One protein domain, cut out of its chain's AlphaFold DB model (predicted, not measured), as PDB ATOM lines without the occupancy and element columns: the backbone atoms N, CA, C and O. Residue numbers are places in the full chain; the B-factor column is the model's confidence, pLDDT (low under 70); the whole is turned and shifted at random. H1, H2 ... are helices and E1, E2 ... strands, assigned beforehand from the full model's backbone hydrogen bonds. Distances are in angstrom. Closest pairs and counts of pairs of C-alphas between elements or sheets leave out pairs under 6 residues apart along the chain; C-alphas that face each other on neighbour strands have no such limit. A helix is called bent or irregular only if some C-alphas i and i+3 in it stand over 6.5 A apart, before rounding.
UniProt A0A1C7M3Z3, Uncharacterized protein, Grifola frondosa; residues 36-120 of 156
ATOM      1  N   GLN A  36     204.551 283.952-205.140       89.25
ATOM      2  CA  GLN A  36     205.337 283.737-206.353       89.25
ATOM      3  C   GLN A  36     205.924 282.323-206.325       89.25
ATOM      4  O   GLN A  36     206.442 281.886-205.293       89.25
ATOM      5  N   LEU A  37     205.832 281.619-207.454       90.81
ATOM      6  CA  LEU A  37     206.366 280.272-207.643       90.81
ATOM      7  C   LEU A  37     207.529 280.319-208.638       90.81
ATOM      8  O   LEU A  37     207.397 280.902-209.711       90.81
ATOM      9  N   GLU A  38     208.640 279.683-208.290       88.12
ATOM     10  CA  GLU A  38     209.828 279.548-209.135       88.12
ATOM     11  C   GLU A  38     210.274 278.078-209.157       88.12
ATOM     12  O   GLU A  38     210.086 277.335-208.188       88.12
ATOM     13  N   ILE A  39     210.856 277.638-210.272       86.00
ATOM     14  CA  ILE A  39     211.449 276.304-210.408       86.00
ATOM     15  C   ILE A  39     212.967 276.466-210.420       86.00
ATOM     16  O   ILE A  39     213.505 277.202-211.243       86.00
ATOM     17  N   GLY A  40     213.652 275.766-209.515       80.25
ATOM     18  CA  GLY A  40     215.106 275.805-209.379       80.25
ATOM     19  C   GLY A  40     215.756 274.436-209.581       80.25
ATOM     20  O   GLY A  40     215.196 273.395-209.240       80.25
ATOM     21  N   THR A  41     216.987 274.424-210.091       74.19
ATOM     22  CA  THR A  41     217.806 273.206-210.221       74.19
ATOM     23  C   THR A  41     218.704 273.012-209.000       74.19
ATOM     24  O   THR A  41     219.321 273.976-208.544       74.19
ATOM     25  N   ARG A  42     218.894 271.769-208.533       63.09
ATOM     26  CA  ARG A  42     219.757 271.429-207.375       63.09
ATOM     27  C   ARG A  42     221.199 271.970-207.451       63.09
ATOM     28  O   ARG A  42     221.800 272.220-206.414       63.09
ATOM     29  N   ASN A  43     221.741 272.163-208.655       60.31
ATOM     30  CA  ASN A  43     223.122 272.618-208.870       60.31
ATOM     31  C   ASN A  43     223.284 274.152-208.833       60.31
ATOM     32  O   ASN A  43     224.377 274.659-209.066       60.31
ATOM     33  N   SER A  44     222.212 274.896-208.545       58.59
ATOM     34  CA  SER A  44     222.263 276.341-208.312       58.59
ATOM     35  C   SER A  44     222.738 276.612-206.874       58.59
ATOM     36  O   SER A  44     222.027 276.240-205.937       58.59
ATOM     37  N   PRO A  45     223.897 277.264-206.649       50.78
ATOM     38  CA  PRO A  45     224.476 277.452-205.313       50.78
ATOM     39  C   PRO A  45     223.624 278.290-204.337       50.78
ATOM     40  O   PRO A  45     223.954 278.357-203.155       50.78
ATOM     41  N   THR A  46     222.528 278.918-204.786       56.09
ATOM     42  CA  THR A  46     221.632 279.721-203.930       56.09
ATOM     43  C   THR A  46     220.141 279.439-204.117       56.09
ATOM     44  O   THR A  46     219.333 280.053-203.422       56.09
ATOM     45  N   GLY A  47     219.752 278.555-205.046       65.69
ATOM     46  CA  GLY A  47     218.353 278.211-205.352       65.69
ATOM     47  C   GLY A  47     217.507 279.334-205.976       65.69
ATOM     48  O   GLY A  47     216.534 279.040-206.656       65.69
ATOM     49  N   THR A  48     217.890 280.599-205.799       76.62
ATOM     50  CA  THR A  48     217.194 281.788-206.313       76.62
ATOM     51  C   THR A  48     218.204 282.883-206.634       76.62
ATOM     52  O   THR A  48     219.094 283.170-205.819       76.62
ATOM     53  N   ASN A  49     218.050 283.535-207.793       85.44
ATOM     54  CA  ASN A  49     218.791 284.754-208.088       85.44
ATOM     55  C   ASN A  49     218.124 285.962-207.415       85.44
ATOM     56  O   ASN A  49     217.285 286.658-207.984       85.44
ATOM     57  N   TRP A  50     218.526 286.243-206.178       87.50
ATOM     58  CA  TRP A  50     217.974 287.353-205.404       87.50
ATOM     59  C   TRP A  50     218.269 288.746-205.984       87.50
ATOM     60  O   TRP A  50     217.668 289.718-205.511       87.50
ATOM     61  N   SER A  51     219.163 288.884-206.980       86.50
ATOM     62  CA  SER A  51     219.301 290.157-207.698       86.50
ATOM     63  C   SER A  51     218.037 290.512-208.480       86.50
ATOM     64  O   SER A  51     217.700 291.692-208.555       86.50
ATOM     65  N   ASP A  52     217.315 289.496-208.960       84.62
ATOM     66  CA  ASP A  52     216.205 289.640-209.904       84.62
ATOM     67  C   ASP A  52     214.864 289.336-209.224       84.62
ATOM     68  O   ASP A  52     213.908 290.109-209.342       84.62
ATOM     69  N   SER A  53     214.799 288.271-208.415       89.38
ATOM     70  CA  SER A  53     213.556 287.874-207.741       89.38
ATOM     71  C   SER A  53     213.150 288.871-206.648       89.38
ATOM     72  O   SER A  53     211.962 289.135-206.466       89.38
ATOM     73  N   PHE A  54     214.109 289.478-205.927       91.88
ATOM     74  CA  PHE A  54     213.783 290.415-204.841       91.88
ATOM     75  C   PHE A  54     213.089 291.696-205.337       91.88
ATOM     76  O   PHE A  54     212.064 292.046-204.753       91.88
ATOM     77  N   PRO A  55     213.580 292.403-206.382       92.94
ATOM     78  CA  PRO A  55     212.855 293.534-206.958       92.94
ATOM     79  C   PRO A  55     211.423 293.198-207.373       92.94
ATOM     80  O   PRO A  55     210.523 293.961-207.030       92.94
ATOM     81  N   SER A  56     211.209 292.054-208.036       90.44
ATOM     82  CA  SER A  56     209.871 291.595-208.432       90.44
ATOM     83  C   SER A  56     208.950 291.467-207.217       90.44
ATOM     84  O   SER A  56     207.956 292.180-207.130       90.44
ATOM     85  N   LEU A  57     209.344 290.650-206.231       92.00
ATOM     86  CA  LEU A  57     208.574 290.405-205.004       92.00
ATOM     87  C   LEU A  57     208.283 291.688-204.218       92.00
ATOM     88  O   LEU A  57     207.201 291.856-203.660       92.00
ATOM     89  N   PHE A  58     209.267 292.586-204.147       92.38
ATOM     90  CA  PHE A  58     209.136 293.844-203.426       92.38
ATOM     91  C   PHE A  58     208.146 294.790-204.113       92.38
ATOM     92  O   PHE A  58     207.286 295.348-203.439       92.38
ATOM     93  N   LEU A  59     208.244 294.960-205.435       91.69
ATOM     94  CA  LEU A  59     207.388 295.876-206.194       91.69
ATOM     95  C   LEU A  59     205.959 295.349-206.358       91.69
ATOM     96  O   LEU A  59     205.024 296.142-206.370       91.69
ATOM     97  N   SER A  60     205.780 294.029-206.440       90.44
ATOM     98  CA  SER A  60     204.462 293.390-206.492       90.44
ATOM     99  C   SER A  60     203.822 293.200-205.117       90.44
ATOM    100  O   SER A  60     202.750 292.602-205.030       90.44
ATOM    101  N   HIS A  61     204.491 293.634-204.040       89.81
ATOM    102  CA  HIS A  61     204.048 293.415-202.662       89.81
ATOM    103  C   HIS A  61     203.735 291.934-202.371       89.81
ATOM    104  O   HIS A  61     202.813 291.616-201.631       89.81
ATOM    105  N   THR A  62     204.500 291.003-202.950       90.81
ATOM    106  CA  THR A  62     204.291 289.557-202.786       90.81
ATOM    107  C   THR A  62     205.180 289.024-201.655       90.81
ATOM    108  O   THR A  62     206.392 288.878-201.835       90.81
ATOM    109  N   PRO A  63     204.630 288.739-200.458       89.69
ATOM    110  CA  PRO A  63     205.441 288.457-199.273       89.69
ATOM    111  C   PRO A  63     206.031 287.043-199.256       89.69
ATOM    112  O   PRO A  63     206.982 286.787-198.509       89.69
ATOM    113  N   LEU A  64     205.458 286.121-200.036       90.56
ATOM    114  CA  LEU A  64     205.794 284.702-200.046       90.56
ATOM    115  C   LEU A  64     206.352 284.274-201.402       90.56
ATOM    116  O   LEU A  64     205.733 284.489-202.441       90.56
ATOM    117  N   HIS A  65     207.495 283.596-201.361       90.38
ATOM    118  CA  HIS A  65     208.145 283.017-202.527       90.38
ATOM    119  C   HIS A  65     208.420 281.532-202.281       90.38
ATOM    120  O   HIS A  65     209.018 281.181-201.261       90.38
ATOM    121  N   PHE A  66     207.972 280.668-203.189       90.75
ATOM    122  CA  PHE A  66     208.215 279.230-203.132       90.75
ATOM    123  C   PHE A  66     209.078 278.794-204.306       90.75
ATOM    124  O   PHE A  66     208.781 279.114-205.452       90.75
ATOM    125  N   VAL A  67     210.104 278.007-204.003       89.75
ATOM    126  CA  VAL A  67     211.015 277.446-204.995       89.75
ATOM    127  C   VAL A  67     210.877 275.936-204.972       89.75
ATOM    128  O   VAL A  67     211.218 275.294-203.976       89.75
ATOM    129  N   ALA A  68     210.372 275.367-206.060       89.19
ATOM    130  CA  ALA A  68     210.367 273.927-206.258       89.19
ATOM    131  C   ALA A  68     211.732 273.506-206.813       89.19
ATOM    132  O   ALA A  68     212.115 273.912-207.910       89.19
ATOM    133  N   VAL A  69     212.481 272.714-206.048       87.56
ATOM    134  CA  VAL A  69     213.816 272.251-206.432       87.56
ATOM    135  C   VAL A  69     213.702 270.888-207.092       87.56
ATOM    136  O   VAL A  69     213.122 269.959-206.522       87.56
ATOM    137  N   HIS A  70     214.272 270.766-208.289       86.31
ATOM    138  CA  HIS A  70     214.349 269.503-209.011       86.31
ATOM    139  C   HIS A  70     215.792 269.044-209.245       86.31
ATOM    140  O   HIS A  70     216.750 269.827-209.285       86.31
ATOM    141  N   ASN A  71     215.935 267.732-209.410       83.56
ATOM    142  CA  ASN A  71     217.168 267.095-209.859       83.56
ATOM    143  C   ASN A  71     217.315 267.206-211.383       83.56
ATOM    144  O   ASN A  71     216.346 267.479-212.088       83.56
ATOM    145  N   GLY A  72     218.502 266.900-211.916       74.62
ATOM    146  CA  GLY A  72     218.740 266.855-213.369       74.62
ATOM    147  C   GLY A  72     217.804 265.915-214.152       74.62
ATOM    148  O   GLY A  72     217.693 266.055-215.361       74.62
ATOM    149  N   SER A  73     217.092 265.008-213.471       82.25
ATOM    150  CA  SER A  73     216.064 264.122-214.035       82.25
ATOM    151  C   SER A  73     214.647 264.721-214.086       82.25
ATOM    152  O   SER A  73     213.707 264.013-214.427       82.25
ATOM    153  N   GLY A  74     214.451 265.980-213.675       79.62
ATOM    154  CA  GLY A  74     213.127 266.623-213.609       79.62
ATOM    155  C   GLY A  74     212.267 266.205-212.408       79.62
ATOM    156  O   GLY A  74     211.166 266.714-212.225       79.62
ATOM    157  N   THR A  75     212.762 265.310-211.550       87.38
ATOM    158  CA  THR A  75     212.073 264.920-210.315       87.38
ATOM    159  C   THR A  75     212.259 265.993-209.244       87.38
ATOM    160  O   THR A  75     213.394 266.295-208.857       87.38
ATOM    161  N   PHE A  76     211.152 266.544-208.749       88.44
ATOM    162  CA  PHE A  76     211.147 267.472-207.620       88.44
ATOM    163  C   PHE A  76     211.478 266.739-206.322       88.44
ATOM    164  O   PHE A  76     210.911 265.687-206.037       88.44
ATOM    165  N   ASN A  77     212.394 267.293-205.532       86.31
ATOM    166  CA  ASN A  77     212.840 266.678-204.280       86.31
ATOM    167  C   ASN A  77     212.668 267.583-203.055       86.31
ATOM    168  O   ASN A  77     212.742 267.090-201.932       86.31
ATOM    169  N   ALA A  78     212.443 268.882-203.251       86.94
ATOM    170  CA  ALA A  78     212.243 269.828-202.164       86.94
ATOM    171  C   ALA A  78     211.402 271.028-202.609       86.94
ATOM    172  O   ALA A  78     211.398 271.415-203.777       86.94
ATOM    173  N   VAL A  79     210.733 271.651-201.640       89.50
ATOM    174  CA  VAL A  79     210.097 272.961-201.792       89.50
ATOM    175  C   VAL A  79     210.670 273.882-200.725       89.50
ATOM    176  O   VAL A  79     210.547 273.612-199.531       89.50
ATOM    177  N   ILE A  80     211.305 274.969-201.151       89.00
ATOM    178  CA  ILE A  80     211.878 275.978-200.261       89.00
ATOM    179  C   ILE A  80     210.907 277.150-200.182       89.00
ATOM    180  O   ILE A  80     210.456 277.664-201.202       89.00
ATOM    181  N   LYS A  81     210.594 277.589-198.961       90.06
ATOM    182  CA  LYS A  81     209.741 278.751-198.707       90.06
ATOM    183  C   LYS A  81     210.576 279.921-198.207       90.06
ATOM    184  O   LYS A  81     211.260 279.816-197.189       90.06
ATOM    185  N   HIS A  82     210.431 281.065-198.857       89.06
ATOM    186  CA  HIS A  82     211.004 282.331-198.434       89.06
ATOM    187  C   HIS A  82     209.904 283.319-198.062       89.06
ATOM    188  O   HIS A  82     208.867 283.409-198.720       89.06
ATOM    189  N   ARG A  83     210.159 284.088-197.000       89.00
ATOM    190  CA  ARG A  83     209.371 285.274-196.666       89.00
ATOM    191  C   ARG A  83     210.209 286.517-196.892       89.00
ATOM    192  O   ARG A  83     211.364 286.552-196.461       89.00
ATOM    193  N   LEU A  84     209.627 287.541-197.505       88.19
ATOM    194  CA  LEU A  84     210.326 288.788-197.820       88.19
ATOM    195  C   LEU A  84     210.822 289.538-196.566       88.19
ATOM    196  O   LEU A  84     211.838 290.230-196.611       88.19
ATOM    197  N   ASP A  85     210.136 289.359-195.433       85.81
ATOM    198  CA  ASP A  85     210.466 289.929-194.120       85.81
ATOM    199  C   ASP A  85     211.475 289.098-193.304       85.81
ATOM    200  O   ASP A  85     211.873 289.493-192.205       85.81
ATOM    201  N   SER A  86     211.921 287.956-193.833       86.94
ATOM    202  CA  SER A  86     212.838 287.059-193.129       86.94
ATOM    203  C   SER A  86     214.214 287.685-192.886       86.94
ATOM    204  O   SER A  86     214.725 288.505-193.655       86.94
ATOM    205  N   HIS A  87     214.873 287.243-191.811       84.69
ATOM    206  CA  HIS A  87     216.215 287.712-191.465       84.69
ATOM    207  C   HIS A  87     217.243 287.438-192.575       84.69
ATOM    208  O   HIS A  87     218.157 288.234-192.794       84.69
ATOM    209  N   THR A  88     217.076 286.335-193.304       80.75
ATOM    210  CA  THR A  88     217.965 285.920-194.397       80.75
ATOM    211  C   THR A  88     217.935 286.902-195.571       80.75
ATOM    212  O   THR A  88     218.975 287.144-196.183       80.75
ATOM    213  N   LEU A  89     216.798 287.562-195.824       86.88
ATOM    214  CA  LEU A  89     216.651 288.542-196.906       86.88
ATOM    215  C   LEU A  89     216.970 289.984-196.505       86.88
ATOM    216  O   LEU A  89     217.032 290.853-197.375       86.88
ATOM    217  N   LYS A  90     217.288 290.264-195.234       88.88
ATOM    218  CA  LYS A  90     217.708 291.614-194.808       88.88
ATOM    219  C   LYS A  90     218.927 292.117-195.584       88.88
ATOM    220  O   LYS A  90     218.959 293.272-196.005       88.88
ATOM    221  N   ARG A  91     219.920 291.247-195.807       89.62
ATOM    222  CA  ARG A  91     221.133 291.595-196.570       89.62
ATOM    223  C   ARG A  91     220.823 291.856-198.043       89.62
ATOM    224  O   ARG A  91     221.359 292.803-198.609       89.62
ATOM    225  N   VAL A  92     219.937 291.059-198.641       90.50
ATOM    226  CA  VAL A  92     219.457 291.264-200.018       90.50
ATOM    227  C   VAL A  92     218.742 292.610-200.125       90.50
ATOM    228  O   VAL A  92     219.124 293.441-200.944       90.50
ATOM    229  N   LYS A  93     217.788 292.880-199.223       91.50
ATOM    230  CA  LYS A  93     217.064 294.154-199.153       91.50
ATOM    231  C   LYS A  93     218.011 295.347-199.069       91.50
ATOM    232  O   LYS A  93     217.795 296.331-199.774       91.50
ATOM    233  N   ALA A  94     219.040 295.262-198.222       92.19
ATOM    234  CA  ALA A  94     220.040 296.313-198.060       92.19
ATOM    235  C   ALA A  94     220.836 296.554-199.353       92.19
ATOM    236  O   ALA A  94     220.967 297.700-199.779       92.19
ATOM    237  N   ARG A  95     221.298 295.485-200.020       92.12
ATOM    238  CA  ARG A  95     222.029 295.569-201.299       92.12
ATOM    239  C   ARG A  95     221.192 296.204-202.416       92.12
ATOM    240  O   ARG A  95     221.725 296.962-203.216       92.12
ATOM    241  N   GLN A  96     219.883 295.956-202.424       92.69
ATOM    242  CA  GLN A  96     218.962 296.472-203.443       92.69
ATOM    243  C   GLN A  96     218.548 297.941-203.239       92.69
ATOM    244  O   GLN A  96     218.029 298.570-204.162       92.69
ATOM    245  N   GLN A  97     218.798 298.536-202.062       94.56
ATOM    246  CA  GLN A  97     218.358 299.911-201.770       94.56
ATOM    247  C   GLN A  97     218.909 300.942-202.756       94.56
ATOM    248  O   GLN A  97     218.200 301.874-203.134       94.56
ATOM    249  N   THR A  98     220.162 300.791-203.187       94.31
ATOM    250  CA  THR A  98     220.764 301.698-204.171       94.31
ATOM    251  C   THR A  98     220.019 301.637-205.505       94.31
ATOM    252  O   THR A  98     219.741 302.685-206.090       94.31
ATOM    253  N   GLY A  99     219.624 300.438-205.946       92.62
ATOM    254  CA  GLY A  99     218.815 300.236-207.149       92.62
ATOM    255  C   GLY A  99     217.449 300.914-207.046       92.62
ATOM    256  O   GLY A  99     217.091 301.702-207.917       92.62
ATOM    257  N   PHE A 100     216.726 300.724-205.939       95.38
ATOM    258  CA  PHE A 100     215.420 301.369-205.742       95.38
ATOM    259  C   PHE A 100     215.496 302.894-205.648       95.38
ATOM    260  O   PHE A 100     214.624 303.592-206.166       95.38
ATOM    261  N   LYS A 101     216.550 303.444-205.032       96.44
ATOM    262  CA  LYS A 101     216.773 304.897-205.016       96.44
ATOM    263  C   LYS A 101     216.976 305.442-206.430       96.44
ATOM    264  O   LYS A 101     216.391 306.473-206.760       96.44
ATOM    265  N   ARG A 102     217.758 304.744-207.262       94.19
ATOM    266  CA  ARG A 102     217.946 305.091-208.679       94.19
ATOM    267  C   ARG A 102     216.642 304.975-209.462       94.19
ATOM    268  O   ARG A 102     216.309 305.908-210.180       94.19
ATOM    269  N   LEU A 103     215.871 303.905-209.255       94.19
ATOM    270  CA  LEU A 103     214.555 303.720-209.871       94.19
ATOM    271  C   LEU A 103     213.614 304.884-209.544       94.19
ATOM    272  O   LEU A 103     213.002 305.444-210.444       94.19
ATOM    273  N   ARG A 104     213.548 305.313-208.278       96.06
ATOM    274  CA  ARG A 104     212.737 306.472-207.872       96.06
ATOM    275  C   ARG A 104     213.137 307.746-208.619       96.06
ATOM    276  O   ARG A 104     212.267 308.490-209.059       96.06
ATOM    277  N   ILE A 105     214.440 308.010-208.734       95.69
ATOM    278  CA  ILE A 105     214.956 309.185-209.451       95.69
ATOM    279  C   ILE A 105     214.599 309.094-210.940       95.69
ATOM    280  O   ILE A 105     214.094 310.062-211.501       95.69
ATOM    281  N   ALA A 106     214.798 307.926-211.554       93.06
ATOM    282  CA  ALA A 106     214.476 307.689-212.956       93.06
ATOM    283  C   ALA A 106     212.979 307.884-213.242       93.06
ATOM    284  O   ALA A 106     212.630 308.631-214.148       93.06
ATOM    285  N   LEU A 107     212.097 307.280-212.438       94.94
ATOM    286  CA  LEU A 107     210.645 307.421-212.587       94.94
ATOM    287  C   LEU A 107     210.193 308.877-212.454       94.94
ATOM    288  O   LEU A 107     209.345 309.317-213.225       94.94
ATOM    289  N   LYS A 108     210.788 309.638-211.526       96.44
ATOM    290  CA  LYS A 108     210.511 311.072-211.386       96.44
ATOM    291  C   LYS A 108     210.927 311.856-212.635       96.44
ATOM    292  O   LYS A 108     210.120 312.612-213.161       96.44
ATOM    293  N   GLY A 109     212.139 311.632-213.146       94.44
ATOM    294  CA  GLY A 109     212.604 312.295-214.369       94.44
ATOM    295  C   GLY A 109     211.752 311.941-215.594       94.44
ATOM    296  O   GLY A 109     211.397 312.815-216.376       94.44
ATOM    297  N   ILE A 110     211.353 310.671-215.733       91.69
ATOM    298  CA  ILE A 110     210.439 310.227-216.797       91.69
ATOM    299  C   ILE A 110     209.089 310.939-216.674       91.69
ATOM    300  O   ILE A 110     208.570 311.436-217.670       91.69
ATOM    301  N   GLN A 111     208.529 311.019-215.465       93.81
ATOM    302  CA  GLN A 111     207.269 311.714-215.222       93.81
ATOM    303  C   GLN A 111     207.356 313.194-215.620       93.81
ATOM    304  O   GLN A 111     206.481 313.680-216.331       93.81
ATOM    305  N   GLU A 112     208.412 313.896-215.204       95.25
ATOM    306  CA  GLU A 112     208.641 315.306-215.544       95.25
ATOM    307  C   GLU A 112     208.748 315.514-217.063       95.25
ATOM    308  O   GLU A 112     208.109 316.414-217.609       95.25
ATOM    309  N   LEU A 113     209.476 314.638-217.765       93.44
ATOM    310  CA  LEU A 113     209.601 314.679-219.225       93.44
ATOM    311  C   LEU A 113     208.262 314.453-219.934       93.44
ATOM    312  O   LEU A 113     207.926 315.186-220.864       93.44
ATOM    313  N   VAL A 114     207.486 313.458-219.499       90.44
ATOM    314  CA  VAL A 114     206.171 313.157-220.087       90.44
ATOM    315  C   VAL A 114     205.197 314.314-219.860       90.44
ATOM    316  O   VAL A 114     204.492 314.703-220.789       90.44
ATOM    317  N   VAL A 115     205.191 314.913-218.664       92.38
ATOM    318  CA  VAL A 115     204.351 316.081-218.356       92.38
ATOM    319  C   VAL A 115     204.726 317.276-219.233       92.38
ATOM    320  O   VAL A 115     203.838 317.897-219.811       92.38
ATOM    321  N   ALA A 116     206.020 317.565-219.387       93.44
ATOM    322  CA  ALA A 116     206.493 318.689-220.196       93.44
ATOM    323  C   ALA A 116     206.127 318.558-221.685       93.44
ATOM    324  O   ALA A 116     205.853 319.560-222.341       93.44
ATOM    325  N   ARG A 117     206.099 317.334-222.230       90.38
ATOM    326  CA  ARG A 117     205.707 317.079-223.629       90.38
ATOM    327  C   ARG A 117     204.196 317.087-223.860       90.38
ATOM    328  O   ARG A 117     203.754 317.199-225.001       90.38
ATOM    329  N   GLY A 118     203.405 316.983-222.796       87.25
ATOM    330  CA  GLY A 118     201.954 317.049-222.864       87.25
ATOM    331  C   GLY A 118     201.302 315.843-223.548       87.25
ATOM    332  O   GLY A 118     201.906 314.800-223.790       87.25
ATOM    333  N   ARG A 119     200.010 315.991-223.845       83.31
ATOM    334  CA  ARG A 119     199.101 314.903-224.250       83.31
ATOM    335  C   ARG A 119     199.500 314.191-225.548       83.31
ATOM    336  O   ARG A 119     199.266 312.993-225.721       83.31
ATOM    337  N   GLU A 120     200.059 314.944-226.481       82.75
ATOM    338  CA  GLU A 120     200.412 314.458-227.817       82.75
ATOM    339  C   GLU A 120     201.889 314.076-227.921       82.75
ATOM    340  O   GLU A 120     202.277 313.418-228.881       82.75
TER     341      GLU A 120
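Overview. This is residues 36 to 120 of the 156 residues of an uncharacterized protein of Grifola frondosa (UniProt A0A1C7M3Z3). A small, strongly twisted three-stranded sheet has a short helix, H1, at one end, and beyond it a long bent helix, H2, sends out its arm H2b; residues 101 to 120, of which 101 to 117 belong to H2, stick out free and make much of the length. The printed part has 85 residues, with two named helices and three named strands in the order E1, H1, E2, E3, H2. The sheet runs E1, E2, E3 and is mixed; the class is mixed, helices and strands. The whole is only just loose, close to extended, with a radius of gyration of the C-alphas of 17.6 A and spans of 55 by 30 by 20 A.

Along the chain. Find C-alpha 36 at (205.337, 283.737, -206.353), where E1, residues 36 to 41, begins. H1 follows at residues 50 to 59, neither bent nor irregular, but only just: C-alphas 51 and 54 are 6.2 A apart. E2, residues 64 to 70, spans 19.6 A, and E3, residues 76 to 83, 21.0 A. H2, residues 87 to 117, was assigned as one helix by its hydrogen bonds but is bent, with C-alphas 95 and 98 6.9 A apart. Its arm H2a, residues 87 to 95, is irregular, with C-alphas 88 and 91 6.9 A apart; H2b, residues 98 to 117, runs 29.0 A to C-alpha 117 at (205.707, 317.079, -223.629).

Arrangement. Look first at E1 and E2, parallel, with N 38 and O 66 2.9 A apart. E2 and E3 form an antiparallel hairpin, with N 67 and O 80 2.8 A apart. E1, H1, E2 make a strand-helix-strand unit, two parallel neighbour strands with a helix between, its crossover right-handed. H1 only grazes the sheet, with residues 53 to 57. H1 and H2a touch, about perpendicular at 87 degrees; their closest C-alphas, Trp 50 and Val 92, are 6.8 A apart. H2a and H2b stand at a steep tilt of 50 degrees, and H2b is apart from E3. Every O i to N i+4 pair is within hydrogen-bond range in H2b, against 3 of 6 in H1 and 3 of 5 in H2a.

Size, cuts and confidence. The two C-alphas farthest apart, Ser 73 and Ala 116, lie 55.7 A from each other. The printed part has no cut and no long link. Look at the B-factor column for residues 42 to 47, which are under 70.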